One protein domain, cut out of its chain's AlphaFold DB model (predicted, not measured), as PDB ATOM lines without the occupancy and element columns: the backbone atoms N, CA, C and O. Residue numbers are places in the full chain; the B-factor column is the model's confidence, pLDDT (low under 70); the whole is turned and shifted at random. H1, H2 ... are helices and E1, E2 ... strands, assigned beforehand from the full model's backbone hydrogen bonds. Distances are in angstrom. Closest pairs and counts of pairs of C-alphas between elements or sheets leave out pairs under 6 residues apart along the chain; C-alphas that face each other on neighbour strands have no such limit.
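This is residues 81 to 261 of the 493 residues of an uncharacterized protein of Symbiodinium microadriaticum (UniProt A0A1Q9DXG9). Two lobes lie side by side: in one, two three-stranded sheets, E1-E3-E2 and E4-E7-E8, are partly face to face as a loose sandwich; in the other, a strongly twisted sheet of five strands has the single helix H1 over one face. The long strand E7 follows E6 directly and runs from the five-stranded lobe through the sandwich. The printed part has 181 residues with eleven named strands and one named helix, in the order E1 to E10, H1, E11; the sheets are antiparallel, the largest in the order E10-E9-E6-E5-E11. The class is mostly strand, though under half of the residues are in named elements. The whole is compact, with a radius of gyration of the C-alphas of 18.5 A and spans of 57 by 40 by 30 A.

E1, residues 87 to 93, is antiparallel to E3, residues 130 to 136, with N 90 and O 133 2.9 A apart. E2, residues 123 to 125, forms a hairpin with E3; N 123 and O 132 are 2.8 A apart. E4, residues 158 to 162, is antiparallel to E7, residues 184 to 195, with N 161 and O 185 at 2.8 A. E7 and E8, residues 204 to 210, form a hairpin, with N 190 and O 209 at 2.9 A. These two sheets make a sandwich, two sheets face to face, their best planes 36 degrees apart; the closest C-alphas of E2 and E4 are those of Trp 123 and Glu 159, 5.5 A. E5, residues 167 to 173, and E6, residues 176 to 182, form a hairpin, with N 171 and O 178 at 2.8 A. E9, residues 220 to 224, is antiparallel to E6, with N 221 and O 181 at 2.8 A, and forms a hairpin with E10, residues 230 to 232, with N 231 and O 223 at 2.8 A. H1, residues 233 to 245, is on this sheet in two layers, a helix on one face, at a height over the sheet of 9.5 A; its closest C-alphas to E9 are Ala 233 and Gly 222, 3.9 A. In H1 every O i to N i+4 pair is within hydrogen-bond range. E11, residues 253 to 260, is antiparallel to E5, with N 256 and O 170 at 2.8 A, and bends by 71 degrees at residue 256.

E1 begins at C-alpha 87, (-34.821, 20.441, -43.083), and is 20.4 A long. E3 is 19.4 A, E5 19.8 A, E6 19.0 A, E8 19.8 A and H1 18.2 A; E7 is the longest strand, 36.6 A. E11, 18.5 A, ends at C-alpha 260, (-56.523, 45.393, -36.059).

The C-alphas of Pro 200 and Lys 229 are the two farthest apart, 60.5 A. The printed part has no cut; the links E1 to E2 and E3 to E4 are long, 29 and 21 residues. The mean pLDDT of the printed part is 81.2, and 39 residues are under 70, among them 106 to 118 and 195 to 204.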
ATOM      1  N   ALA A  81     -35.960  12.831 -34.916       63.19
ATOM      2  CA  ALA A  81     -34.661  13.128 -35.517       63.19
ATOM      3  C   ALA A  81     -34.601  12.779 -37.018       63.19
ATOM      4  O   ALA A  81     -33.960  13.497 -37.784       63.19
ATOM      5  N   GLN A  82     -35.303  11.729 -37.462       65.00
ATOM      6  CA  GLN A  82     -35.465  11.408 -38.882       65.00
ATOM      7  C   GLN A  82     -36.433  12.367 -39.579       65.00
ATOM      8  O   GLN A  82     -36.145  12.764 -40.702       65.00
ATOM      9  N   MET A  83     -37.540  12.788 -38.951       66.69
ATOM     10  CA  MET A  83     -38.414  13.820 -39.542       66.69
ATOM     11  C   MET A  83     -37.671  15.149 -39.760       66.69
ATOM     12  O   MET A  83     -37.836  15.782 -40.800       66.69
ATOM     13  N   MET A  84     -36.805  15.528 -38.813       72.44
ATOM     14  CA  MET A  84     -35.940  16.714 -38.891       72.44
ATOM     15  C   MET A  84     -34.770  16.573 -39.884       72.44
ATOM     16  O   MET A  84     -34.127  17.566 -40.237       72.44
ATOM     17  N   GLU A  85     -34.459  15.364 -40.356       74.44
ATOM     18  CA  GLU A  85     -33.403  15.162 -41.343       74.44
ATOM     19  C   GLU A  85     -33.811  15.780 -42.690       74.44
ATOM     20  O   GLU A  85     -34.888  15.521 -43.229       74.44
ATOM     21  N   GLY A  86     -32.932  16.599 -43.266       79.56
ATOM     22  CA  GLY A  86     -33.196  17.247 -44.549       79.56
ATOM     23  C   GLY A  86     -34.020  18.537 -44.469       79.56
ATOM     24  O   GLY A  86     -34.341  19.077 -45.524       79.56
ATOM     25  N   ILE A  87     -34.313  19.070 -43.276       86.75
ATOM     26  CA  ILE A  87     -34.821  20.441 -43.083       86.75
ATOM     27  C   ILE A  87     -33.844  21.298 -42.269       86.75
ATOM     28  O   ILE A  87     -32.962  20.797 -41.570       86.75
ATOM     29  N   ALA A  88     -33.944  22.618 -42.416       90.50
ATOM     30  CA  ALA A  88     -33.210  23.576 -41.601       90.50
ATOM     31  C   ALA A  88     -33.991  24.877 -41.423       90.50
ATOM     32  O   ALA A  88     -34.709  25.323 -42.320       90.50
ATOM     33  N   CYS A  89     -33.761  25.519 -40.280       92.31
ATOM     34  CA  CYS A  89     -34.223  26.868 -40.018       92.31
ATOM     35  C   CYS A  89     -33.259  27.894 -40.633       92.31
ATOM     36  O   CYS A  89     -32.031  27.771 -40.539       92.31
ATOM     37  N   PHE A  90     -33.810  28.921 -41.271       94.75
ATOM     38  CA  PHE A  90     -33.072  30.041 -41.844       94.75
ATOM     39  C   PHE A  90     -33.662  31.341 -41.315       94.75
ATOM     40  O   PHE A  90     -34.867  31.530 -41.418       94.75
ATOM     41  N   CYS A  91     -32.833  32.265 -40.826       96.56
ATOM     42  CA  CYS A  91     -33.288  33.533 -40.250       96.56
ATOM     43  C   CYS A  91     -32.577  34.744 -40.860       96.56
ATOM     44  O   CYS A  91     -31.380  34.689 -41.157       96.56
ATOM     45  N   LYS A  92     -33.308  35.849 -41.019       96.50
ATOM     46  CA  LYS A  92     -32.792  37.202 -41.288       96.50
ATOM     47  C   LYS A  92     -33.077  38.096 -40.076       96.50
ATOM     48  O   LYS A  92     -34.001  37.802 -39.323       96.50
ATOM     49  N   LYS A  93     -32.347  39.205 -39.927       96.94
ATOM     50  CA  LYS A  93     -32.823  40.310 -39.078       96.94
ATOM     51  C   LYS A  93     -33.967  41.060 -39.763       96.94
ATOM     52  O   LYS A  93     -34.037  41.079 -40.996       96.94
ATOM     53  N   VAL A  94     -34.843  41.643 -38.958       95.56
ATOM     54  CA  VAL A  94     -35.944  42.536 -39.343       95.56
ATOM     55  C   VAL A  94     -35.970  43.731 -38.400       95.56
ATOM     56  O   VAL A  94     -35.466  43.613 -37.292       95.56
ATOM     57  N   ASP A  95     -36.537  44.856 -38.831       91.12
ATOM     58  CA  ASP A  95     -36.645  46.047 -37.979       91.12
ATOM     59  C   ASP A  95     -38.034  46.127 -37.313       91.12
ATOM     60  O   ASP A  95     -38.169  46.692 -36.229       91.12
ATOM     61  N   PHE A  96     -39.061  45.512 -37.921       88.25
ATOM     62  CA  PHE A  96     -40.432  45.477 -37.406       88.25
ATOM     63  C   PHE A  96     -41.081  44.089 -37.543       88.25
ATOM     64  O   PHE A  96     -40.784  43.329 -38.467       88.25
ATOM     65  N   VAL A  97     -42.051  43.773 -36.673       86.50
ATOM     66  CA  VAL A  97     -42.861  42.536 -36.754       86.50
ATOM     67  C   VAL A  97     -43.594  42.397 -38.100       86.50
ATOM     68  O   VAL A  97     -43.752  41.292 -38.622       86.50
ATOM     69  N   THR A  98     -43.957  43.523 -38.723       86.69
ATOM     70  CA  THR A  98     -44.578  43.598 -40.055       86.69
ATOM     71  C   THR A  98     -43.655  43.144 -41.190       86.69
ATOM     72  O   THR A  98     -44.142  42.692 -42.222       86.69
ATOM     73  N   ASP A  99     -42.329  43.175 -41.006       90.06
ATOM     74  CA  ASP A  99     -41.355  42.629 -41.971       90.06
ATOM     75  C   ASP A  99     -41.246  41.090 -41.899       90.06
ATOM     76  O   ASP A  99     -40.474  40.462 -42.651       90.06
ATOM     77  N   CYS A 100     -41.986  40.496 -40.956       91.94
ATOM     78  CA  CYS A 100     -42.112  39.072 -40.692       91.94
ATOM     79  C   CYS A 100     -43.586  38.654 -40.487       91.94
ATOM     80  O   CYS A 100     -43.956  38.202 -39.399       91.94
ATOM     81  N   PRO A 101     -44.457  38.792 -41.506       89.12
ATOM     82  CA  PRO A 101     -45.837  38.318 -41.411       89.12
ATOM     83  C   PRO A 101     -45.857  36.795 -41.219       89.12
ATOM     84  O   PRO A 101     -45.018  36.101 -41.793       89.12
ATOM     85  N   SER A 102     -46.799  36.277 -40.421       85.19
ATOM     86  CA  SER A 102     -46.900  34.841 -40.087       85.19
ATOM     87  C   SER A 102     -46.930  33.948 -41.338       85.19
ATOM     88  O   SER A 102     -46.236  32.932 -41.401       85.19
ATOM     89  N   ILE A 103     -47.662  34.396 -42.362       83.81
ATOM     90  CA  ILE A 103     -47.729  33.822 -43.709       83.81
ATOM     91  C   ILE A 103     -47.266  34.907 -44.689       83.81
ATOM     92  O   ILE A 103     -47.695  36.060 -44.608       83.81
ATOM     93  N   LYS A 104     -46.362  34.570 -45.613       82.56
ATOM     94  CA  LYS A 104     -45.965  35.479 -46.700       82.56
ATOM     95  C   LYS A 104     -47.021  35.456 -47.810       82.56
ATOM     96  O   LYS A 104     -47.250  34.388 -48.360       82.56
ATOM     97  N   ASN A 105     -47.497  36.638 -48.213       75.94
ATOM     98  CA  ASN A 105     -48.497  36.842 -49.269       75.94
ATOM     99  C   ASN A 105     -49.784  36.032 -48.989       75.94
ATOM    100  O   ASN A 105     -50.033  35.046 -49.680       75.94
ATOM    101  N   PRO A 106     -50.577  36.387 -47.958       69.00
ATOM    102  CA  PRO A 106     -51.801  35.652 -47.626       69.00
ATOM    103  C   PRO A 106     -52.800  35.603 -48.795       69.00
ATOM    104  O   PRO A 106     -53.524  34.626 -48.931       69.00
ATOM    105  N   GLU A 107     -52.800  36.604 -49.679       67.88
ATOM    106  CA  GLU A 107     -53.606  36.631 -50.904       67.88
ATOM    107  C   GLU A 107     -53.190  35.614 -51.987       67.88
ATOM    108  O   GLU A 107     -54.009  35.283 -52.840       67.88
ATOM    109  N   ASP A 108     -51.954  35.098 -51.952       58.47
ATOM    110  CA  ASP A 108     -51.452  34.082 -52.896       58.47
ATOM    111  C   ASP A 108     -51.739  32.640 -52.413       58.47
ATOM    112  O   ASP A 108     -51.344  31.673 -53.070       58.47
ATOM    113  N   VAL A 109     -52.375  32.469 -51.247       58.50
ATOM    114  CA  VAL A 109     -52.683  31.160 -50.655       58.50
ATOM    115  C   VAL A 109     -54.125  30.776 -50.986       58.50
ATOM    116  O   VAL A 109     -55.067  31.188 -50.311       58.50
ATOM    117  N   GLU A 110     -54.311  29.950 -52.020       50.69
ATOM    118  CA  GLU A 110     -55.586  29.252 -52.209       50.69
ATOM    119  C   GLU A 110     -55.833  28.323 -51.012       50.69
ATOM    120  O   GLU A 110     -55.041  27.416 -50.741       50.69
ATOM    121  N   VAL A 111     -56.940  28.553 -50.298       45.34
ATOM    122  CA  VAL A 111     -57.351  27.783 -49.114       45.34
ATOM    123  C   VAL A 111     -57.875  26.407 -49.543       45.34
ATOM    124  O   VAL A 111     -59.074  26.142 -49.530       45.34
ATOM    125  N   ASN A 112     -56.958  25.529 -49.944       38.81
ATOM    126  CA  ASN A 112     -57.218  24.114 -50.182       38.81
ATOM    127  C   ASN A 112     -56.931  23.333 -48.888       38.81
ATOM    128  O   ASN A 112     -55.782  23.000 -48.592       38.81
ATOM    129  N   ASP A 113     -57.985  23.090 -48.102       40.19
ATOM    130  CA  ASP A 113     -58.058  22.134 -46.983       40.19
ATOM    131  C   ASP A 113     -56.821  22.069 -46.062       40.19
ATOM    132  O   ASP A 113     -56.283  21.002 -45.758       40.19
ATOM    133  N   GLY A 114     -56.360  23.235 -45.596       45.97
ATOM    134  CA  GLY A 114     -55.357  23.351 -44.528       45.97
ATOM    135  C   GLY A 114     -53.916  22.982 -44.902       45.97
ATOM    136  O   GLY A 114     -53.077  22.882 -44.009       45.97
ATOM    137  N   LYS A 115     -53.593  22.795 -46.191       53.25
ATOM    138  CA  LYS A 115     -52.237  22.435 -46.653       53.25
ATOM    139  C   LYS A 115     -51.567  23.565 -47.435       53.25
ATOM    140  O   LYS A 115     -51.369  23.476 -48.644       53.25
ATOM    141  N   GLU A 116     -51.204  24.630 -46.722       63.31
ATOM    142  CA  GLU A 116     -50.440  25.757 -47.279       63.31
ATOM    143  C   GLU A 116     -49.018  25.345 -47.714       63.31
ATOM    144  O   GLU A 116     -48.439  24.397 -47.176       63.31
ATOM    145  N   ASP A 117     -48.411  26.088 -48.652       65.81
ATOM    146  CA  ASP A 117     -47.013  25.866 -49.048       65.81
ATOM    147  C   ASP A 117     -46.075  26.094 -47.837       65.81
ATOM    148  O   ASP A 117     -45.989  27.219 -47.324       65.81
ATOM    149  N   PRO A 118     -45.295  25.079 -47.406       66.19
ATOM    150  CA  PRO A 118     -44.402  25.179 -46.250       66.19
ATOM    151  C   PRO A 118     -43.410  26.355 -46.310       66.19
ATOM    152  O   PRO A 118     -42.936  26.860 -45.290       66.19
ATOM    153  N   SER A 119     -43.077  26.823 -47.516       70.19
ATOM    154  CA  SER A 119     -42.171  27.943 -47.758       70.19
ATOM    155  C   SER A 119     -42.794  29.322 -47.503       70.19
ATOM    156  O   SER A 119     -42.057  30.323 -47.502       70.19
ATOM    157  N   HIS A 120     -44.103  29.421 -47.245       80.94
ATOM    158  CA  HIS A 120     -44.804  30.676 -46.950       80.94
ATOM    159  C   HIS A 120     -44.725  31.064 -45.465       80.94
ATOM    160  O   HIS A 120     -44.548  32.252 -45.177       80.94
ATOM    161  N   PHE A 121     -44.712  30.090 -44.548       87.88
ATOM    162  CA  PHE A 121     -44.661  30.306 -43.096       87.88
ATOM    163  C   PHE A 121     -43.402  31.037 -42.606       87.88
ATOM    164  O   PHE A 121     -42.277  30.760 -43.041       87.88
ATOM    165  N   ARG A 122     -43.572  31.958 -41.655       91.56
ATOM    166  CA  ARG A 122     -42.487  32.651 -40.946       91.56
ATOM    167  C   ARG A 122     -42.624  32.472 -39.441       91.56
ATOM    168  O   ARG A 122     -43.739  32.379 -38.943       91.56
ATOM    169  N   TRP A 123     -41.492  32.498 -38.747       94.25
ATOM    170  CA  TRP A 123     -41.388  32.491 -37.290       94.25
ATOM    171  C   TRP A 123     -40.694  33.779 -36.844       94.25
ATOM    172  O   TRP A 123     -39.538  34.002 -37.210       94.25
ATOM    173  N   TYR A 124     -41.396  34.655 -36.127       95.38
ATOM    174  CA  TYR A 124     -40.819  35.886 -35.579       95.38
ATOM    175  C   TYR A 124     -40.292  35.662 -34.156       95.38
ATOM    176  O   TYR A 124     -40.909  34.955 -33.365       95.38
ATOM    177  N   HIS A 125     -39.152  36.280 -33.839       94.69
ATOM    178  CA  HIS A 125     -38.520  36.238 -32.518       94.69
ATOM    179  C   HIS A 125     -38.210  37.663 -32.068       94.69
ATOM    180  O   HIS A 125     -37.255  38.284 -32.549       94.69
ATOM    181  N   ALA A 126     -39.060  38.187 -31.184       90.25
ATOM    182  CA  ALA A 126     -39.032  39.577 -30.726       90.25
ATOM    183  C   ALA A 126     -37.813  39.922 -29.847       90.25
ATOM    184  O   ALA A 126     -37.435  41.081 -29.743       90.25
ATOM    185  N   ASP A 127     -37.183  38.927 -29.224       91.31
ATOM    186  CA  ASP A 127     -35.995  39.079 -28.375       91.31
ATOM    187  C   ASP A 127     -34.691  39.275 -29.175       91.31
ATOM    188  O   ASP A 127     -33.707  39.803 -28.655       91.31
ATOM    189  N   GLN A 128     -34.669  38.836 -30.438       93.00
ATOM    190  CA  GLN A 128     -33.482  38.826 -31.308       93.00
ATOM    191  C   GLN A 128     -33.652  39.656 -32.595       93.00
ATOM    192  O   GLN A 128     -32.701  39.788 -33.386       93.00
ATOM    193  N   ASP A 129     -34.850  40.209 -32.807       94.38
ATOM    194  CA  ASP A 129     -35.304  40.859 -34.039       94.38
ATOM    195  C   ASP A 129     -35.118  39.957 -35.269       94.38
ATOM    196  O   ASP A 129     -34.587  40.371 -36.307       94.38
ATOM    197  N   LEU A 130     -35.473  38.674 -35.132       96.38
ATOM    198  CA  LEU A 130     -35.301  37.682 -36.192       96.38
ATOM    199  C   LEU A 130     -36.623  37.323 -36.858       96.38
ATOM    200  O   LEU A 130     -37.638  37.085 -36.211       96.38
ATOM    201  N   CYS A 131     -36.557  37.199 -38.180       96.19
ATOM    202  CA  CYS A 131     -37.570  36.536 -38.975       96.19
ATOM    203  C   CYS A 131     -36.989  35.254 -39.556       96.19
ATOM    204  O   CYS A 131     -36.047  35.294 -40.354       96.19
ATOM    205  N   CYS A 132     -37.555  34.132 -39.148       95.44
ATOM    206  CA  CYS A 132     -37.109  32.792 -39.467       95.44
ATOM    207  C   CYS A 132     -38.090  32.081 -40.404       95.44
ATOM    208  O   CYS A 132     -39.261  32.442 -40.501       95.44
ATOM    209  N   LYS A 133     -37.608  31.072 -41.129       93.19
ATOM    210  CA  LYS A 133     -38.436  30.123 -41.876       93.19
ATOM    211  C   LYS A 133     -37.761  28.769 -42.006       93.19
ATOM    212  O   LYS A 133     -36.537  28.687 -42.149       93.19
ATOM    213  N   MET A 134     -38.574  27.725 -42.004       90.12
ATOM    214  CA  MET A 134     -38.133  26.368 -42.281       90.12
ATOM    215  C   MET A 134     -38.023  26.150 -43.799       90.12
ATOM    216  O   MET A 134     -38.815  26.684 -44.577       90.12
ATOM    217  N   ALA A 135     -37.011  25.402 -44.241       88.62
ATOM    218  CA  ALA A 135     -36.883  24.964 -45.630       88.62
ATOM    219  C   ALA A 135     -36.083  23.658 -45.734       88.62
ATOM    220  O   ALA A 135     -35.185  23.398 -44.929       88.62
ATOM    221  N   PHE A 136     -36.361  22.858 -46.765       86.38
ATOM    222  CA  PHE A 136     -35.604  21.638 -47.045       86.38
ATOM    223  C   PHE A 136     -34.155  21.938 -47.456       86.38
ATOM    224  O   PHE A 136     -33.889  22.843 -48.251       86.38
ATOM    225  N   THR A 137     -33.196  21.153 -46.968       80.81
ATOM    226  CA  THR A 137     -31.758  21.311 -47.231       80.81
ATOM    227  C   THR A 137     -31.310  20.568 -48.489       80.81
ATOM    228  O   THR A 137     -30.363  19.779 -48.456       80.81
ATOM    229  N   PHE A 138     -31.975  20.819 -49.614       77.00
ATOM    230  CA  PHE A 138     -31.462  20.417 -50.922       77.00
ATOM    231  C   PHE A 138     -30.283  21.318 -51.329       77.00
ATOM    232  O   PHE A 138     -30.119  22.435 -50.834       77.00
ATOM    233  N   SER A 139     -29.425  20.841 -52.236       52.44
ATOM    234  CA  SER A 139     -28.118  21.460 -52.529       52.44
ATOM    235  C   SER A 139     -28.165  22.855 -53.174       52.44
ATOM    236  O   SER A 139     -27.113  23.465 -53.354       52.44
ATOM    237  N   MET A 140     -29.355  23.370 -53.510       62.66
ATOM    238  CA  MET A 140     -29.567  24.694 -54.113       62.66
ATOM    239  C   MET A 140     -30.821  25.419 -53.577       62.66
ATOM    240  O   MET A 140     -31.403  26.233 -54.291       62.66
ATOM    241  N   THR A 141     -31.269  25.151 -52.343       69.38
ATOM    242  CA  THR A 141     -32.474  25.806 -51.795       69.38
ATOM    243  C   THR A 141     -32.283  27.322 -51.649       69.38
ATOM    244  O   THR A 141     -31.639  27.801 -50.712       69.38
ATOM    245  N   TRP A 142     -32.875  28.100 -52.559       80.31
ATOM    246  CA  TRP A 142     -32.928  29.556 -52.449       80.31
ATOM    247  C   TRP A 142     -33.967  29.960 -51.401       80.31
ATOM    248  O   TRP A 142     -35.172  29.869 -51.615       80.31
ATOM    249  N   VAL A 143     -33.491  30.437 -50.253       81.50
ATOM    250  CA  VAL A 143     -34.341  30.876 -49.135       81.50
ATOM    251  C   VAL A 143     -34.633  32.382 -49.140       81.50
ATOM    252  O   VAL A 143     -35.262  32.885 -48.216       81.50
ATOM    253  N   GLY A 144     -34.268  33.108 -50.196       84.06
ATOM    254  CA  GLY A 144     -34.441  34.559 -50.268       84.06
ATOM    255  C   GLY A 144     -33.259  35.351 -49.707       84.06
ATOM    256  O   GLY A 144     -32.335  34.809 -49.099       84.06
ATOM    257  N   TRP A 145     -33.277  36.661 -49.940       85.56
ATOM    258  CA  TRP A 145     -32.193  37.567 -49.557       85.56
ATOM    259  C   TRP A 145     -32.098  37.761 -48.037       85.56
ATOM    260  O   TRP A 145     -33.109  37.847 -47.343       85.56
ATOM    261  N   GLY A 146     -30.869  37.843 -47.517       89.00
ATOM    262  CA  GLY A 146     -30.576  38.130 -46.105       89.00
ATOM    263  C   GLY A 146     -30.718  36.948 -45.133       89.00
ATOM    264  O   GLY A 146     -30.152  37.004 -44.041       89.00
ATOM    265  N   TYR A 147     -31.408  35.875 -45.525       92.81
ATOM    266  CA  TYR A 147     -31.593  34.679 -44.702       92.81
ATOM    267  C   TYR A 147     -30.292  33.876 -44.545       92.81
ATOM    268  O   TYR A 147     -29.634  33.518 -45.523       92.81
ATOM    269  N   LYS A 148     -29.938  33.549 -43.299       93.94
ATOM    270  CA  LYS A 148     -28.789  32.717 -42.919       93.94
ATOM    271  C   LYS A 148     -29.273  31.439 -42.240       93.94
ATOM    272  O   LYS A 148     -30.129  31.500 -41.356       93.94
ATOM    273  N   ARG A 149     -28.708  30.294 -42.632       93.38
ATOM    274  CA  ARG A 149     -28.971  28.997 -41.989       93.38
ATOM    275  C   ARG A 149     -28.551  29.047 -40.518       93.38
ATOM    276  O   ARG A 149     -27.449  29.505 -40.222       93.38
ATOM    277  N   GLN A 150     -29.418  28.569 -39.634       93.56
ATOM    278  CA  GLN A 150     -29.151  28.444 -38.204       93.56
ATOM    279  C   GLN A 150     -28.458  27.114 -37.876       93.56
ATOM    280  O   GLN A 150     -28.468  26.174 -38.675       93.56
ATOM    281  N   THR A 151     -27.822  27.044 -36.706       87.69
ATOM    282  CA  THR A 151     -27.148  25.828 -36.217       87.69
ATOM    283  C   THR A 151     -28.128  24.747 -35.773       87.69
ATOM    284  O   THR A 151     -27.824  23.566 -35.916       87.69
ATOM    285  N   THR A 152     -29.294  25.146 -35.267       87.06
ATOM    286  CA  THR A 152     -30.395  24.267 -34.859       87.06
ATOM    287  C   THR A 152     -31.690  24.681 -35.561       87.06
ATOM    288  O   THR A 152     -31.739  25.684 -36.279       87.06
ATOM    289  N   VAL A 153     -32.739  23.874 -35.404       88.44
ATOM    290  CA  VAL A 153     -34.073  24.135 -35.968       88.44
ATOM    291  C   VAL A 153     -34.981  24.923 -35.024       88.44
ATOM    292  O   VAL A 153     -36.037  25.363 -35.458       88.44
ATOM    293  N   ASP A 154     -34.568  25.128 -33.772       90.25
ATOM    294  CA  ASP A 154     -35.412  25.571 -32.651       90.25
ATOM    295  C   ASP A 154     -36.137  26.902 -32.925       90.25
ATOM    296  O   ASP A 154     -37.331  27.019 -32.667       90.25
ATOM    297  N   LEU A 155     -35.462  27.854 -33.585       92.50
ATOM    298  CA  LEU A 155     -36.031  29.137 -34.048       92.50
ATOM    299  C   LEU A 155     -37.102  28.998 -35.160       92.50
ATOM    300  O   LEU A 155     -37.612  29.990 -35.677       92.50
ATOM    301  N   CYS A 156     -37.426  27.778 -35.574       91.75
ATOM    302  CA  CYS A 156     -38.524  27.449 -36.477       91.75
ATOM    303  C   CYS A 156     -39.409  26.315 -35.918       91.75
ATOM    304  O   CYS A 156     -40.230  25.783 -36.657       91.75
ATOM    305  N   VAL A 157     -39.227  25.910 -34.651       90.88
ATOM    306  CA  VAL A 157     -40.080  24.920 -33.963       90.88
ATOM    307  C   VAL A 157     -41.246  25.605 -33.258       90.88
ATOM    308  O   VAL A 157     -42.355  25.077 -33.251       90.88
ATOM    309  N   SER A 158     -41.015  26.790 -32.697       92.19
ATOM    310  CA  SER A 158     -42.057  27.609 -32.088       92.19
ATOM    311  C   SER A 158     -41.781  29.103 -32.255       92.19
ATOM    312  O   SER A 158     -40.658  29.528 -32.529       92.19
ATOM    313  N   GLU A 159     -42.836  29.895 -32.125       93.31
ATOM    314  CA  GLU A 159     -42.832  31.356 -32.108       93.31
ATOM    315  C   GLU A 159     -43.704  31.839 -30.948       93.31
ATOM    316  O   GLU A 159     -44.723  31.217 -30.646       93.31
ATOM    317  N   VAL A 160     -43.327  32.975 -30.357       93.50
ATOM    318  CA  VAL A 160     -44.217  33.806 -29.540       93.50
ATOM    319  C   VAL A 160     -44.299  35.173 -30.215       93.50
ATOM    320  O   VAL A 160     -43.295  35.883 -30.311       93.50
ATOM    321  N   ARG A 161     -45.477  35.523 -30.733       91.31
ATOM    322  CA  ARG A 161     -45.729  36.779 -31.440       91.31
ATOM    323  C   ARG A 161     -46.401  37.775 -30.497       91.31
ATOM    324  O   ARG A 161     -47.522  37.499 -30.079       91.31
ATOM    325  N   PRO A 162     -45.777  38.924 -30.187       92.38
ATOM    326  CA  PRO A 162     -46.464  40.004 -29.495       92.38
ATOM    327  C   PRO A 162     -47.493  40.661 -30.423       92.38
ATOM    328  O   PRO A 162     -47.253  40.804 -31.625       92.38
ATOM    329  N   HIS A 163     -48.605  41.090 -29.838       89.38
ATOM    330  CA  HIS A 163     -49.723  41.753 -30.499       89.38
ATOM    331  C   HIS A 163     -49.916  43.172 -29.961       89.38
ATOM    332  O   HIS A 163     -49.560  43.480 -28.819       89.38
ATOM    333  N   ALA A 164     -50.475  44.053 -30.790       84.69
ATOM    334  CA  ALA A 164     -50.893  45.373 -30.327       84.69
ATOM    335  C   ALA A 164     -52.170  45.261 -29.475       84.69
ATOM    336  O   ALA A 164     -52.988  44.367 -29.675       84.69
ATOM    337  N   SER A 165     -52.375  46.180 -28.529       78.50
ATOM    338  CA  SER A 165     -53.523  46.133 -27.604       78.50
ATOM    339  C   SER A 165     -54.896  46.260 -28.281       78.50
ATOM    340  O   SER A 165     -55.907  45.987 -27.644       78.50
ATOM    341  N   ASP A 166     -54.933  46.716 -29.534       81.88
ATOM    342  CA  ASP A 166     -56.115  46.879 -30.386       81.88
ATOM    343  C   ASP A 166     -56.252  45.785 -31.466       81.88
ATOM    344  O   ASP A 166     -57.228  45.779 -32.224       81.88
ATOM    345  N   GLU A 167     -55.312  44.839 -31.544       87.00
ATOM    346  CA  GLU A 167     -55.463  43.646 -32.377       87.00
ATOM    347  C   GLU A 167     -56.452  42.681 -31.723       87.00
ATOM    348  O   GLU A 167     -56.383  42.400 -30.526       87.00
ATOM    349  N   CYS A 168     -57.403  42.186 -32.515       89.69
ATOM    350  CA  CYS A 168     -58.355  41.182 -32.068       89.69
ATOM    351  C   CYS A 168     -57.996  39.815 -32.631       89.69
ATOM    352  O   CYS A 168     -57.827  39.690 -33.846       89.69
ATOM    353  N   CYS A 169     -57.931  38.810 -31.764       91.19
ATOM    354  CA  CYS A 169     -57.946  37.402 -32.125       91.19
ATOM    355  C   CYS A 169     -59.397  36.914 -32.192       91.19
ATOM    356  O   CYS A 169     -60.142  37.061 -31.222       91.19
ATOM    357  N   HIS A 170     -59.785  36.314 -33.317       88.62
ATOM    358  CA  HIS A 170     -61.107  35.702 -33.480       88.62
ATOM    359  C   HIS A 170     -61.017  34.185 -33.329       88.62
ATOM    360  O   HIS A 170     -60.379  33.513 -34.138       88.62
ATOM    361  N   LEU A 171     -61.659  33.655 -32.293       86.75
ATOM    362  CA  LEU A 171     -61.915  32.228 -32.107       86.75
ATOM    363  C   LEU A 171     -63.131  31.833 -32.936       86.75
ATOM    364  O   LEU A 171     -64.165  32.494 -32.841       86.75
ATOM    365  N   LYS A 172     -63.045  30.739 -33.690       80.12
ATOM    366  CA  LYS A 172     -64.134  30.293 -34.565       80.12
ATOM    367  C   LYS A 172     -64.291  28.781 -34.556       80.12
ATOM    368  O   LYS A 172     -63.307  28.052 -34.666       80.12
ATOM    369  N   ASP A 173     -65.531  28.320 -34.469       73.19
ATOM    370  CA  ASP A 173     -65.907  26.909 -34.571       73.19
ATOM    371  C   ASP A 173     -67.234  26.746 -35.350       73.19
ATOM    372  O   ASP A 173     -67.628  27.624 -36.120       73.19
ATOM    373  N   LYS A 174     -67.928  25.613 -35.172       65.44
ATOM    374  CA  LYS A 174     -69.247  25.357 -35.780       65.44
ATOM    375  C   LYS A 174     -70.395  26.181 -35.166       65.44
ATOM    376  O   LYS A 174     -71.411  26.362 -35.828       65.44
ATOM    377  N   SER A 175     -70.244  26.663 -33.931       61.69
ATOM    378  CA  SER A 175     -71.287  27.312 -33.115       61.69
ATOM    379  C   SER A 175     -71.103  28.834 -32.971       61.69
ATOM    380  O   SER A 175     -71.850  29.489 -32.229       61.69
ATOM    381  N   GLY A 176     -70.110  29.423 -33.647       70.50
ATOM    382  CA  GLY A 176     -69.982  30.866 -33.858       70.50
ATOM    383  C   GLY A 176     -68.549  31.401 -33.811       70.50
ATOM    384  O   GLY A 176     -67.576  30.668 -33.984       70.50
ATOM    385  N   GLU A 177     -68.445  32.710 -33.580       79.62
ATOM    386  CA  GLU A 177     -67.193  33.471 -33.535       79.62
ATOM    387  C   GLU A 177     -67.135  34.332 -32.258       79.62
ATOM    388  O   GLU A 177     -68.136  34.942 -31.865       79.62
ATOM    389  N   ILE A 178     -65.971  34.359 -31.602       84.62
ATOM    390  CA  ILE A 178     -65.691  35.091 -30.356       84.62
ATOM    391  C   ILE A 178     -64.406  35.902 -30.552       84.62
ATOM    392  O   ILE A 178     -63.344  35.329 -30.783       84.62
ATOM    393  N   GLY A 179     -64.486  37.225 -30.423       89.56
ATOM    394  CA  GLY A 179     -63.337  38.124 -30.497       89.56
ATOM    395  C   GLY A 179     -62.758  38.446 -29.118       89.56
ATOM    396  O   GLY A 179     -63.482  38.888 -28.223       89.56
ATOM    397  N   VAL A 180     -61.447  38.288 -28.941       92.62
ATOM    398  CA  VAL A 180     -60.716  38.740 -27.745       92.62
ATOM    399  C   VAL A 180     -59.422  39.467 -28.094       92.62
ATOM    400  O   VAL A 180     -58.713  39.114 -29.037       92.62
ATOM    401  N   HIS A 181     -59.093  40.487 -27.304       94.06
ATOM    402  CA  HIS A 181     -57.783  41.122 -27.348       94.06
ATOM    403  C   HIS A 181     -56.796  40.268 -26.554       94.06
ATOM    404  O   HIS A 181     -57.063  39.875 -25.417       94.06
ATOM    405  N   VAL A 182     -55.646  39.987 -27.161       93.94
ATOM    406  CA  VAL A 182     -54.546  39.210 -26.579       93.94
ATOM    407  C   VAL A 182     -53.252  39.989 -26.769       93.94
ATOM    408  O   VAL A 182     -53.084  40.648 -27.791       93.94
ATOM    409  N   HIS A 183     -52.328  39.944 -25.805       93.50
ATOM    410  CA  HIS A 183     -51.041  40.644 -25.952       93.50
ATOM    411  C   HIS A 183     -49.954  39.811 -26.633       93.50
ATOM    412  O   HIS A 183     -48.967  40.374 -27.109       93.50
ATOM    413  N   GLN A 184     -50.126  38.491 -26.713       93.31
ATOM    414  CA  GLN A 184     -49.276  37.612 -27.507       93.31
ATOM    415  C   GLN A 184     -49.999  36.316 -27.893       93.31
ATOM    416  O   GLN A 184     -50.945  35.895 -27.230       93.31
ATOM    417  N   THR A 185     -49.534  35.684 -28.968       92.94
ATOM    418  CA  THR A 185     -49.928  34.329 -29.379       92.94
ATOM    419  C   THR A 185     -48.694  33.451 -29.568       92.94
ATOM    420  O   THR A 185     -47.583  33.935 -29.793       92.94
ATOM    421  N   LYS A 186     -48.879  32.139 -29.470       92.81
ATOM    422  CA  LYS A 186     -47.867  31.104 -29.676       92.81
ATOM    423  C   LYS A 186     -48.187  30.358 -30.967       92.81
ATOM    424  O   LYS A 186     -49.349  30.185 -31.324       92.81
ATOM    425  N   SER A 187     -47.177  29.915 -31.702       91.00
ATOM    426  CA  SER A 187     -47.390  29.025 -32.849       91.00
ATOM    427  C   SER A 187     -46.317  27.957 -32.911       91.00
ATOM    428  O   SER A 187     -45.158  28.225 -32.597       91.00
ATOM    429  N   PHE A 188     -46.692  26.764 -33.357       90.31
ATOM    430  CA  PHE A 188     -45.860  25.567 -33.316       90.31
ATOM    431  C   PHE A 188     -45.628  24.991 -34.713       90.31
ATOM    432  O   PHE A 188     -46.426  25.183 -35.627       90.31
ATOM    433  N   LEU A 189     -44.513  24.290 -34.880       88.19
ATOM    434  CA  LEU A 189     -44.205  23.495 -36.061       88.19
ATOM    435  C   LEU A 189     -44.862  22.119 -35.949       88.19
ATOM    436  O   LEU A 189     -44.539  21.351 -35.040       88.19
ATOM    437  N   TYR A 190     -45.680  21.775 -36.933       86.25
ATOM    438  CA  TYR A 190     -46.104  20.405 -37.180       86.25
ATOM    439  C   TYR A 190     -45.283  19.791 -38.313       86.25
ATOM    440  O   TYR A 190     -44.928  20.452 -39.292       86.25
ATOM    441  N   LEU A 191     -44.963  18.508 -38.155       82.75
ATOM    442  CA  LEU A 191     -44.235  17.693 -39.121       82.75
ATOM    443  C   LEU A 191     -45.142  16.536 -39.522       82.75
ATOM    444  O   LEU A 191     -45.538  15.742 -38.673       82.75
ATOM    445  N   GLU A 192     -45.443  16.439 -40.812       80.44
ATOM    446  CA  GLU A 192     -46.238  15.355 -41.378       80.44
ATOM    447  C   GLU A 192     -45.376  14.521 -42.323       80.44
ATOM    448  O   GLU A 192     -44.589  15.037 -43.124       80.44
ATOM    449  N   ALA A 193     -45.548  13.206 -42.251       73.88
ATOM    450  CA  ALA A 193     -44.879  12.262 -43.121       73.88
ATOM    451  C   ALA A 193     -45.910  11.288 -43.686       73.88
ATOM    452  O   ALA A 193     -46.565  10.555 -42.948       73.88
ATOM    453  N   TYR A 194     -46.044  11.259 -45.008       72.50
ATOM    454  CA  TYR A 194     -46.947  10.343 -45.691       72.50
ATOM    455  C   TYR A 194     -46.220   9.610 -46.808       72.50
ATOM    456  O   TYR A 194     -45.246  10.090 -47.396       72.50
ATOM    457  N   LYS A 195     -46.683   8.400 -47.107       67.69
ATOM    458  CA  LYS A 195     -46.096   7.592 -48.170       67.69
ATOM    459  C   LYS A 195     -46.850   7.850 -49.467       67.69
ATOM    460  O   LYS A 195     -47.971   7.379 -49.632       67.69
ATOM    461  N   SER A 196     -46.237   8.588 -50.394       62.44
ATOM    462  CA  SER A 196     -46.796   8.729 -51.741       62.44
ATOM    463  C   SER A 196     -46.554   7.445 -52.534       62.44
ATOM    464  O   SER A 196     -45.417   6.994 -52.688       62.44
ATOM    465  N   TYR A 197     -47.637   6.863 -53.041       60.41
ATOM    466  CA  TYR A 197     -47.613   5.712 -53.947       60.41
ATOM    467  C   TYR A 197     -47.703   6.124 -55.427       60.41
ATOM    468  O   TYR A 197     -47.595   5.276 -56.307       60.41
ATOM    469  N   GLU A 198     -47.889   7.417 -55.704       54.56
ATOM    470  CA  GLU A 198     -48.160   7.948 -57.046       54.56
ATOM    471  C   GLU A 198     -46.892   8.208 -57.861       54.56
ATOM    472  O   GLU A 198     -46.909   8.169 -59.091       54.56
ATOM    473  N   THR A 199     -45.772   8.471 -57.184       50.44
ATOM    474  CA  THR A 199     -44.496   8.731 -57.857       50.44
ATOM    475  C   THR A 199     -43.631   7.464 -57.915       50.44
ATOM    476  O   THR A 199     -43.563   6.720 -56.936       50.44
ATOM    477  N   PRO A 200     -42.895   7.213 -59.022       48.25
ATOM    478  CA  PRO A 200     -41.961   6.080 -59.126       48.25
ATOM    479  C   PRO A 200     -40.868   6.068 -58.044       48.25
ATOM    480  O   PRO A 200     -40.234   5.043 -57.793       48.25
ATOM    481  N   TRP A 201     -40.652   7.216 -57.402       54.41
ATOM    482  CA  TRP A 201     -39.849   7.382 -56.203       54.41
ATOM    483  C   TRP A 201     -40.738   7.127 -54.983       54.41
ATOM    484  O   TRP A 201     -41.306   8.056 -54.422       54.41
ATOM    485  N   SER A 202     -40.845   5.868 -54.552       47.94
ATOM    486  CA  SER A 202     -41.635   5.441 -53.384       47.94
ATOM    487  C   SER A 202     -41.005   5.863 -52.042       47.94
ATOM    488  O   SER A 202     -40.707   5.044 -51.169       47.94
ATOM    489  N   GLY A 203     -40.764   7.165 -51.900       63.88
ATOM    490  CA  GLY A 203     -40.216   7.817 -50.722       63.88
ATOM    491  C   GLY A 203     -41.291   8.242 -49.725       63.88
ATOM    492  O   GLY A 203     -42.466   8.406 -50.054       63.88
ATOM    493  N   ILE A 204     -40.852   8.459 -48.488       66.94
ATOM    494  CA  ILE A 204     -41.629   9.192 -47.490       66.94
ATOM    495  C   ILE A 204     -41.612  10.659 -47.922       66.94
ATOM    496  O   ILE A 204     -40.546  11.281 -47.941       66.94
ATOM    497  N   VAL A 205     -42.772  11.201 -48.287       70.81
ATOM    498  CA  VAL A 205     -42.929  12.640 -48.487       70.81
ATOM    499  C   VAL A 205     -43.042  13.260 -47.104       70.81
ATOM    500  O   VAL A 205     -43.898  12.875 -46.311       70.81
ATOM    501  N   ARG A 206     -42.135  14.189 -46.807       76.44
ATOM    502  CA  ARG A 206     -42.152  14.989 -45.583       76.44
ATOM    503  C   ARG A 206     -42.723  16.350 -45.936       76.44
ATOM    504  O   ARG A 206     -42.261  16.960 -46.898       76.44
ATOM    505  N   THR A 207     -43.685  16.820 -45.162       77.81
ATOM    506  CA  THR A 207     -44.173  18.197 -45.198       77.81
ATOM    507  C   THR A 207     -44.113  18.788 -43.794       77.81
ATOM    508  O   THR A 207     -43.970  18.068 -42.803       77.81
ATOM    509  N   PHE A 208     -44.161  20.108 -43.703       83.31
ATOM    510  CA  PHE A 208     -44.221  20.811 -42.433       83.31
ATOM    511  C   PHE A 208     -45.144  22.009 -42.559       83.31
ATOM    512  O   PHE A 208     -45.158  22.683 -43.585       83.31
ATOM    513  N   TYR A 209     -45.894  22.280 -41.505       85.50
ATOM    514  CA  TYR A 209     -46.794  23.420 -41.444       85.50
ATOM    515  C   TYR A 209     -46.711  24.081 -40.076       85.50
ATOM    516  O   TYR A 209     -46.107  23.558 -39.135       85.50
ATOM    517  N   LYS A 210     -47.264  25.283 -39.993       86.44
ATOM    518  CA  LYS A 210     -47.346  26.050 -38.759       86.44
ATOM    519  C   LYS A 210     -48.756  25.913 -38.189       86.44
ATOM    520  O   LYS A 210     -49.719  25.915 -38.950       86.44
ATOM    521  N   SER A 211     -48.879  25.786 -36.871       86.19
ATOM    522  CA  SER A 211     -50.176  25.842 -36.192       86.19
ATOM    523  C   SER A 211     -50.874  27.178 -36.459       86.19
ATOM    524  O   SER A 211     -50.214  28.192 -36.720       86.19
ATOM    525  N   LYS A 212     -52.198  27.214 -36.271       86.12
ATOM    526  CA  LYS A 212     -52.878  28.487 -36.020       86.12
ATOM    527  C   LYS A 212     -52.264  29.170 -34.782       86.12
ATOM    528  O   LYS A 212     -51.704  28.476 -33.921       86.12
ATOM    529  N   PRO A 213     -52.311  30.509 -34.675       89.38
ATOM    530  CA  PRO A 213     -51.898  31.199 -33.461       89.38
ATOM    531  C   PRO A 213     -52.772  30.760 -32.280       89.38
ATOM    532  O   PRO A 213     -53.993  30.817 -32.363       89.38
ATOM    533  N   GLN A 214     -52.146  30.316 -31.198       91.69
ATOM    534  CA  GLN A 214     -52.791  29.857 -29.968       91.69
ATOM    535  C   GLN A 214     -52.502  30.830 -28.821       91.69
ATOM    536  O   GLN A 214     -51.458  31.481 -28.824       91.69
ATOM    537  N   PHE A 215     -53.368  30.921 -27.813       93.06
ATOM    538  CA  PHE A 215     -53.082  31.702 -26.601       93.06
ATOM    539  C   PHE A 215     -53.554  31.009 -25.315       93.06
ATOM    540  O   PHE A 215     -54.427  30.144 -25.328       93.06
ATOM    541  N   GLU A 216     -52.940  31.399 -24.199       93.12
ATOM    542  CA  GLU A 216     -53.334  31.023 -22.836       93.12
ATOM    543  C   GLU A 216     -54.234  32.129 -22.250       93.12
ATOM    544  O   GLU A 216     -54.165  33.280 -22.682       93.12
ATOM    545  N   LEU A 217     -55.106  31.819 -21.285       93.56
ATOM    546  CA  LEU A 217     -56.096  32.783 -20.767       93.56
ATOM    547  C   LEU A 217     -55.442  34.037 -20.165       93.56
ATOM    548  O   LEU A 217     -55.951  35.152 -20.284       93.56
ATOM    549  N   GLU A 218     -54.274  33.873 -19.560       94.94
ATOM    550  CA  GLU A 218     -53.432  34.938 -19.028       94.94
ATOM    551  C   GLU A 218     -53.074  35.984 -20.097       94.94
ATOM    552  O   GLU A 218     -52.973  37.174 -19.786       94.94
ATOM    553  N   GLU A 219     -52.962  35.566 -21.363       94.88
ATOM    554  CA  GLU A 219     -52.579  36.415 -22.494       94.88
ATOM    555  C   GLU A 219     -53.683  37.406 -22.899       94.88
ATOM    556  O   GLU A 219     -53.385  38.438 -23.512       94.88
ATOM    557  N   VAL A 220     -54.939  37.129 -22.526       94.38
ATOM    558  CA  VAL A 220     -56.113  37.972 -22.800       94.38
ATOM    559  C   VAL A 220     -55.997  39.303 -22.060       94.38
ATOM    560  O   VAL A 220     -55.843  39.340 -20.840       94.38
ATOM    561  N   THR A 221     -56.112  40.408 -22.794       94.44
ATOM    562  CA  THR A 221     -56.059  41.785 -22.270       94.44
ATOM    563  C   THR A 221     -57.425  42.453 -22.167       94.44
ATOM    564  O   THR A 221     -57.549  43.478 -21.499       94.44
ATOM    565  N   GLY A 222     -58.453  41.878 -22.789       92.69
ATOM    566  CA  GLY A 222     -59.818  42.389 -22.764       92.69
ATOM    567  C   GLY A 222     -60.612  41.934 -23.980       92.69
ATOM    568  O   GLY A 222     -60.197  41.050 -24.727       92.69
ATOM    569  N   SER A 223     -61.773  42.543 -24.174       91.69
ATOM    570  CA  SER A 223     -62.640  42.365 -25.344       91.69
ATOM    571  C   SER A 223     -63.662  43.517 -25.355       91.69
ATOM    572  O   SER A 223     -63.483  44.516 -24.652       91.69
ATOM    573  N   ALA A 224     -64.743  43.393 -26.110       88.38
ATOM    574  CA  ALA A 224     -65.925  44.234 -26.044       88.38
ATOM    575  C   ALA A 224     -67.196  43.387 -25.864       88.38
ATOM    576  O   ALA A 224     -67.247  42.212 -26.220       88.38
ATOM    577  N   ASP A 225     -68.235  43.984 -25.290       80.19
ATOM    578  CA  ASP A 225     -69.552  43.368 -25.155       80.19
ATOM    579  C   ASP A 225     -70.334  43.416 -26.477       80.19
ATOM    580  O   ASP A 225     -69.884  43.991 -27.468       80.19
ATOM    581  N   HIS A 226     -71.534  42.834 -26.501       74.38
ATOM    582  CA  HIS A 226     -72.398  42.811 -27.688       74.38
ATOM    583  C   HIS A 226     -72.789  44.215 -28.211       74.38
ATOM    584  O   HIS A 226     -73.224  44.340 -29.354       74.38
ATOM    585  N   THR A 227     -72.612  45.281 -27.415       74.25
ATOM    586  CA  THR A 227     -72.831  46.684 -27.818       74.25
ATOM    587  C   THR A 227     -71.558  47.382 -28.317       74.25
ATOM    588  O   THR A 227     -71.614  48.536 -28.749       74.25
ATOM    589  N   GLY A 228     -70.405  46.705 -28.273       80.88
ATOM    590  CA  GLY A 228     -69.093  47.259 -28.615       80.88
ATOM    591  C   GLY A 228     -68.426  48.045 -27.479       80.88
ATOM    592  O   GLY A 228     -67.426  48.727 -27.712       80.88
ATOM    593  N   LYS A 229     -68.949  47.979 -26.250       86.12
ATOM    594  CA  LYS A 229     -68.349  48.618 -25.071       86.12
ATOM    595  C   LYS A 229     -67.266  47.709 -24.480       86.12
ATOM    596  O   LYS A 229     -67.458  46.506 -24.372       86.12
ATOM    597  N   ALA A 230     -66.136  48.290 -24.075       88.62
ATOM    598  CA  ALA A 230     -64.986  47.538 -23.570       88.62
ATOM    599  C   ALA A 230     -65.310  46.663 -22.339       88.62
ATOM    600  O   ALA A 230     -65.999  47.099 -21.410       88.62
ATOM    601  N   VAL A 231     -64.745  45.455 -22.334       87.94
ATOM    602  CA  VAL A 231     -64.804  44.451 -21.267       87.94
ATOM    603  C   VAL A 231     -63.387  44.177 -20.763       87.94
ATOM    604  O   VAL A 231     -62.488  43.850 -21.537       87.94
ATOM    605  N   GLU A 232     -63.204  44.294 -19.448       91.19
ATOM    606  CA  GLU A 232     -61.924  44.092 -18.760       91.19
ATOM    607  C   GLU A 232     -61.410  42.644 -18.856       91.19
ATOM    608  O   GLU A 232     -62.196  41.690 -18.847       91.19
ATOM    609  N   ALA A 233     -60.080  42.490 -18.853       92.19
ATOM    610  CA  ALA A 233     -59.369  41.219 -19.024       92.19
ATOM    611  C   ALA A 233     -59.915  40.073 -18.156       92.19
ATOM    612  O   ALA A 233     -60.253  39.018 -18.680       92.19
ATOM    613  N   ASP A 234     -60.051  40.277 -16.842       90.25
ATOM    614  CA  ASP A 234     -60.484  39.223 -15.909       90.25
ATOM    615  C   ASP A 234     -61.893  38.703 -16.219       90.25
ATOM    616  O   ASP A 234     -62.182  37.519 -16.049       90.25
ATOM    617  N   THR A 235     -62.758  39.572 -16.742       86.94
ATOM    618  CA  THR A 235     -64.124  39.205 -17.117       86.94
ATOM    619  C   THR A 235     -64.153  38.428 -18.434       86.94
ATOM    620  O   THR A 235     -64.862  37.429 -18.543       86.94
ATOM    621  N   ALA A 236     -63.334  38.834 -19.412       88.56
ATOM    622  CA  ALA A 236     -63.141  38.092 -20.659       88.56
ATOM    623  C   ALA A 236     -62.523  36.699 -20.407       88.56
ATOM    624  O   ALA A 236     -62.975  35.707 -20.975       88.56
ATOM    625  N   ARG A 237     -61.550  36.604 -19.488       90.81
ATOM    626  CA  ARG A 237     -60.946  35.339 -19.039       90.81
ATOM    627  C   ARG A 237     -61.961  34.409 -18.387       90.81
ATOM    628  O   ARG A 237     -62.023  33.243 -18.756       90.81
ATOM    629  N   ALA A 238     -62.775  34.913 -17.458       85.25
ATOM    630  CA  ALA A 238     -63.800  34.109 -16.787       85.25
ATOM    631  C   ALA A 238     -64.847  33.552 -17.772       85.25
ATOM    632  O   ALA A 238     -65.289  32.413 -17.630       85.25
ATOM    633  N   PHE A 239     -65.206  34.335 -18.795       83.88
ATOM    634  CA  PHE A 239     -66.085  33.903 -19.881       83.88
ATOM    635  C   PHE A 239     -65.454  32.786 -20.731       83.88
ATOM    636  O   PHE A 239     -66.089  31.754 -20.945       83.88
ATOM    637  N   LEU A 240     -64.195  32.945 -21.157       86.25
ATOM    638  CA  LEU A 240     -63.479  31.904 -21.903       86.25
ATOM    639  C   LEU A 240     -63.231  30.633 -21.073       86.25
ATOM    640  O   LEU A 240     -63.358  29.537 -21.612       86.25
ATOM    641  N   GLN A 241     -62.936  30.754 -19.774       86.69
ATOM    642  CA  GLN A 241     -62.769  29.605 -18.875       86.69
ATOM    643  C   GLN A 241     -64.055  28.777 -18.779       86.69
ATOM    644  O   GLN A 241     -64.004  27.572 -18.978       86.69
ATOM    645  N   ASN A 242     -65.217  29.411 -18.564       78.81
ATOM    646  CA  ASN A 242     -66.510  28.710 -18.555       78.81
ATOM    647  C   ASN A 242     -66.742  27.957 -19.883       78.81
ATOM    648  O   ASN A 242     -67.104  26.781 -19.901       78.81
ATOM    649  N   ILE A 243     -66.440  28.609 -21.007       76.56
ATOM    650  CA  ILE A 243     -66.515  28.007 -22.341       76.56
ATOM    651  C   ILE A 243     -65.558  26.807 -22.503       76.56
ATOM    652  O   ILE A 243     -65.915  25.824 -23.152       76.56
ATOM    653  N   GLN A 244     -64.370  26.845 -21.902       82.38
ATOM    654  CA  GLN A 244     -63.441  25.713 -21.890       82.38
ATOM    655  C   GLN A 244     -63.937  24.572 -20.987       82.38
ATOM    656  O   GLN A 244     -63.887  23.411 -21.393       82.38
ATOM    657  N   ASP A 245     -64.483  24.895 -19.811       80.06
ATOM    658  CA  ASP A 245     -65.011  23.935 -18.830       80.06
ATOM    659  C   ASP A 245     -66.216  23.141 -19.371       80.06
ATOM    660  O   ASP A 245     -66.416  21.986 -18.999       80.06
ATOM    661  N   THR A 246     -66.991  23.726 -20.292       69.38
ATOM    662  CA  THR A 246     -68.084  23.034 -21.012       69.38
ATOM    663  C   THR A 246     -67.603  22.096 -22.131       69.38
ATOM    664  O   THR A 246     -68.416  21.475 -22.812       69.38
ATOM    665  N   GLY A 247     -66.286  21.963 -22.336       71.75
ATOM    666  CA  GLY A 247     -65.694  21.029 -23.298       71.75
ATOM    667  C   GLY A 247     -65.751  21.483 -24.760       71.75
ATOM    668  O   GLY A 247     -65.450  20.694 -25.652       71.75
ATOM    669  N   ARG A 248     -66.108  22.745 -25.033       70.75
ATOM    670  CA  ARG A 248     -66.225  23.269 -26.402       70.75
ATOM    671  C   ARG A 248     -64.871  23.517 -27.082       70.75
ATOM    672  O   ARG A 248     -64.722  23.240 -28.267       70.75
ATOM    673  N   TRP A 249     -63.877  23.990 -26.327       75.56
ATOM    674  CA  TRP A 249     -62.485  24.146 -26.779       75.56
ATOM    675  C   TRP A 249     -61.544  23.260 -25.954       75.56
ATOM    676  O   TRP A 249     -60.855  23.714 -25.043       75.56
ATOM    677  N   THR A 250     -61.505  21.968 -26.281       68.12
ATOM    678  CA  THR A 250     -60.626  20.982 -25.621       68.12
ATOM    679  C   THR A 250     -59.144  21.160 -25.954       68.12
ATOM    680  O   THR A 250     -58.291  20.863 -25.121       68.12
ATOM    681  N   ASN A 251     -58.828  21.676 -27.146       68.06
ATOM    682  CA  ASN A 251     -57.463  21.790 -27.673       68.06
ATOM    683  C   ASN A 251     -56.838  23.189 -27.481       68.06
ATOM    684  O   ASN A 251     -55.863  23.531 -28.148       68.06
ATOM    685  N   GLY A 252     -57.389  23.998 -26.571       79.75
ATOM    686  CA  GLY A 252     -56.968  25.383 -26.345       79.75
ATOM    687  C   GLY A 252     -57.584  26.382 -27.329       79.75
ATOM    688  O   GLY A 252     -58.469  26.053 -28.121       79.75
ATOM    689  N   PHE A 253     -57.134  27.632 -27.240       87.88
ATOM    690  CA  PHE A 253     -57.738  28.769 -27.932       87.88
ATOM    691  C   PHE A 253     -56.970  29.128 -29.209       87.88
ATOM    692  O   PHE A 253     -55.919  29.763 -29.139       87.88
ATOM    693  N   GLU A 254     -57.496  28.728 -30.371       88.56
ATOM    694  CA  GLU A 254     -56.918  29.011 -31.695       88.56
ATOM    695  C   GLU A 254     -57.559  30.228 -32.374       88.56
ATOM    696  O   GLU A 254     -58.751  30.228 -32.681       88.56
ATOM    697  N   CYS A 255     -56.744  31.239 -32.681       87.31
ATOM    698  CA  CYS A 255     -57.123  32.369 -33.521       87.31
ATOM    699  C   CYS A 255     -57.253  31.921 -34.985       87.31
ATOM    700  O   CYS A 255     -56.276  31.485 -35.594       87.31
ATOM    701  N   ASP A 256     -58.428  32.104 -35.585       79.00
ATOM    702  CA  ASP A 256     -58.626  31.952 -37.032       79.00
ATOM    703  C   ASP A 256     -57.938  33.095 -37.798       79.00
ATOM    704  O   ASP A 256     -57.350  32.898 -38.859       79.00
ATOM    705  N   SER A 257     -57.945  34.298 -37.214       68.88
ATOM    706  CA  SER A 257     -57.181  35.452 -37.690       68.88
ATOM    707  C   SER A 257     -56.870  36.437 -36.558       68.88
ATOM    708  O   SER A 257     -57.496  36.404 -35.496       68.88
ATOM    709  N   THR A 258     -55.911  37.334 -36.806       63.62
ATOM    710  CA  THR A 258     -55.668  38.527 -35.982       63.62
ATOM    711  C   THR A 258     -55.797  39.779 -36.843       63.62
ATOM    712  O   THR A 258     -55.036  39.933 -37.801       63.62
ATOM    713  N   VAL A 259     -56.757  40.657 -36.531       69.31
ATOM    714  CA  VAL A 259     -57.101  41.823 -37.370       69.31
ATOM    715  C   VAL A 259     -57.300  43.078 -36.518       69.31
ATOM    716  O   VAL A 259     -58.246  43.162 -35.728       69.31
ATOM    717  N   SER A 260     -56.434  44.075 -36.705       67.25
ATOM    718  CA  SER A 260     -56.523  45.393 -36.059       67.25
ATOM    719  C   SER A 260     -57.817  46.118 -36.452       67.25
ATOM    720  O   SER A 260     -58.181  46.156 -37.629       67.25
ATOM    721  N   GLY A 261     -58.515  46.709 -35.480       61.25
ATOM    722  CA  GLY A 261     -59.726  47.506 -35.732       61.25
ATOM    723  C   GLY A 261     -60.966  46.715 -36.181       61.25
ATOM    724  O   GLY A 261     -61.959  47.324 -36.582       61.25
TER     725      GLY A 261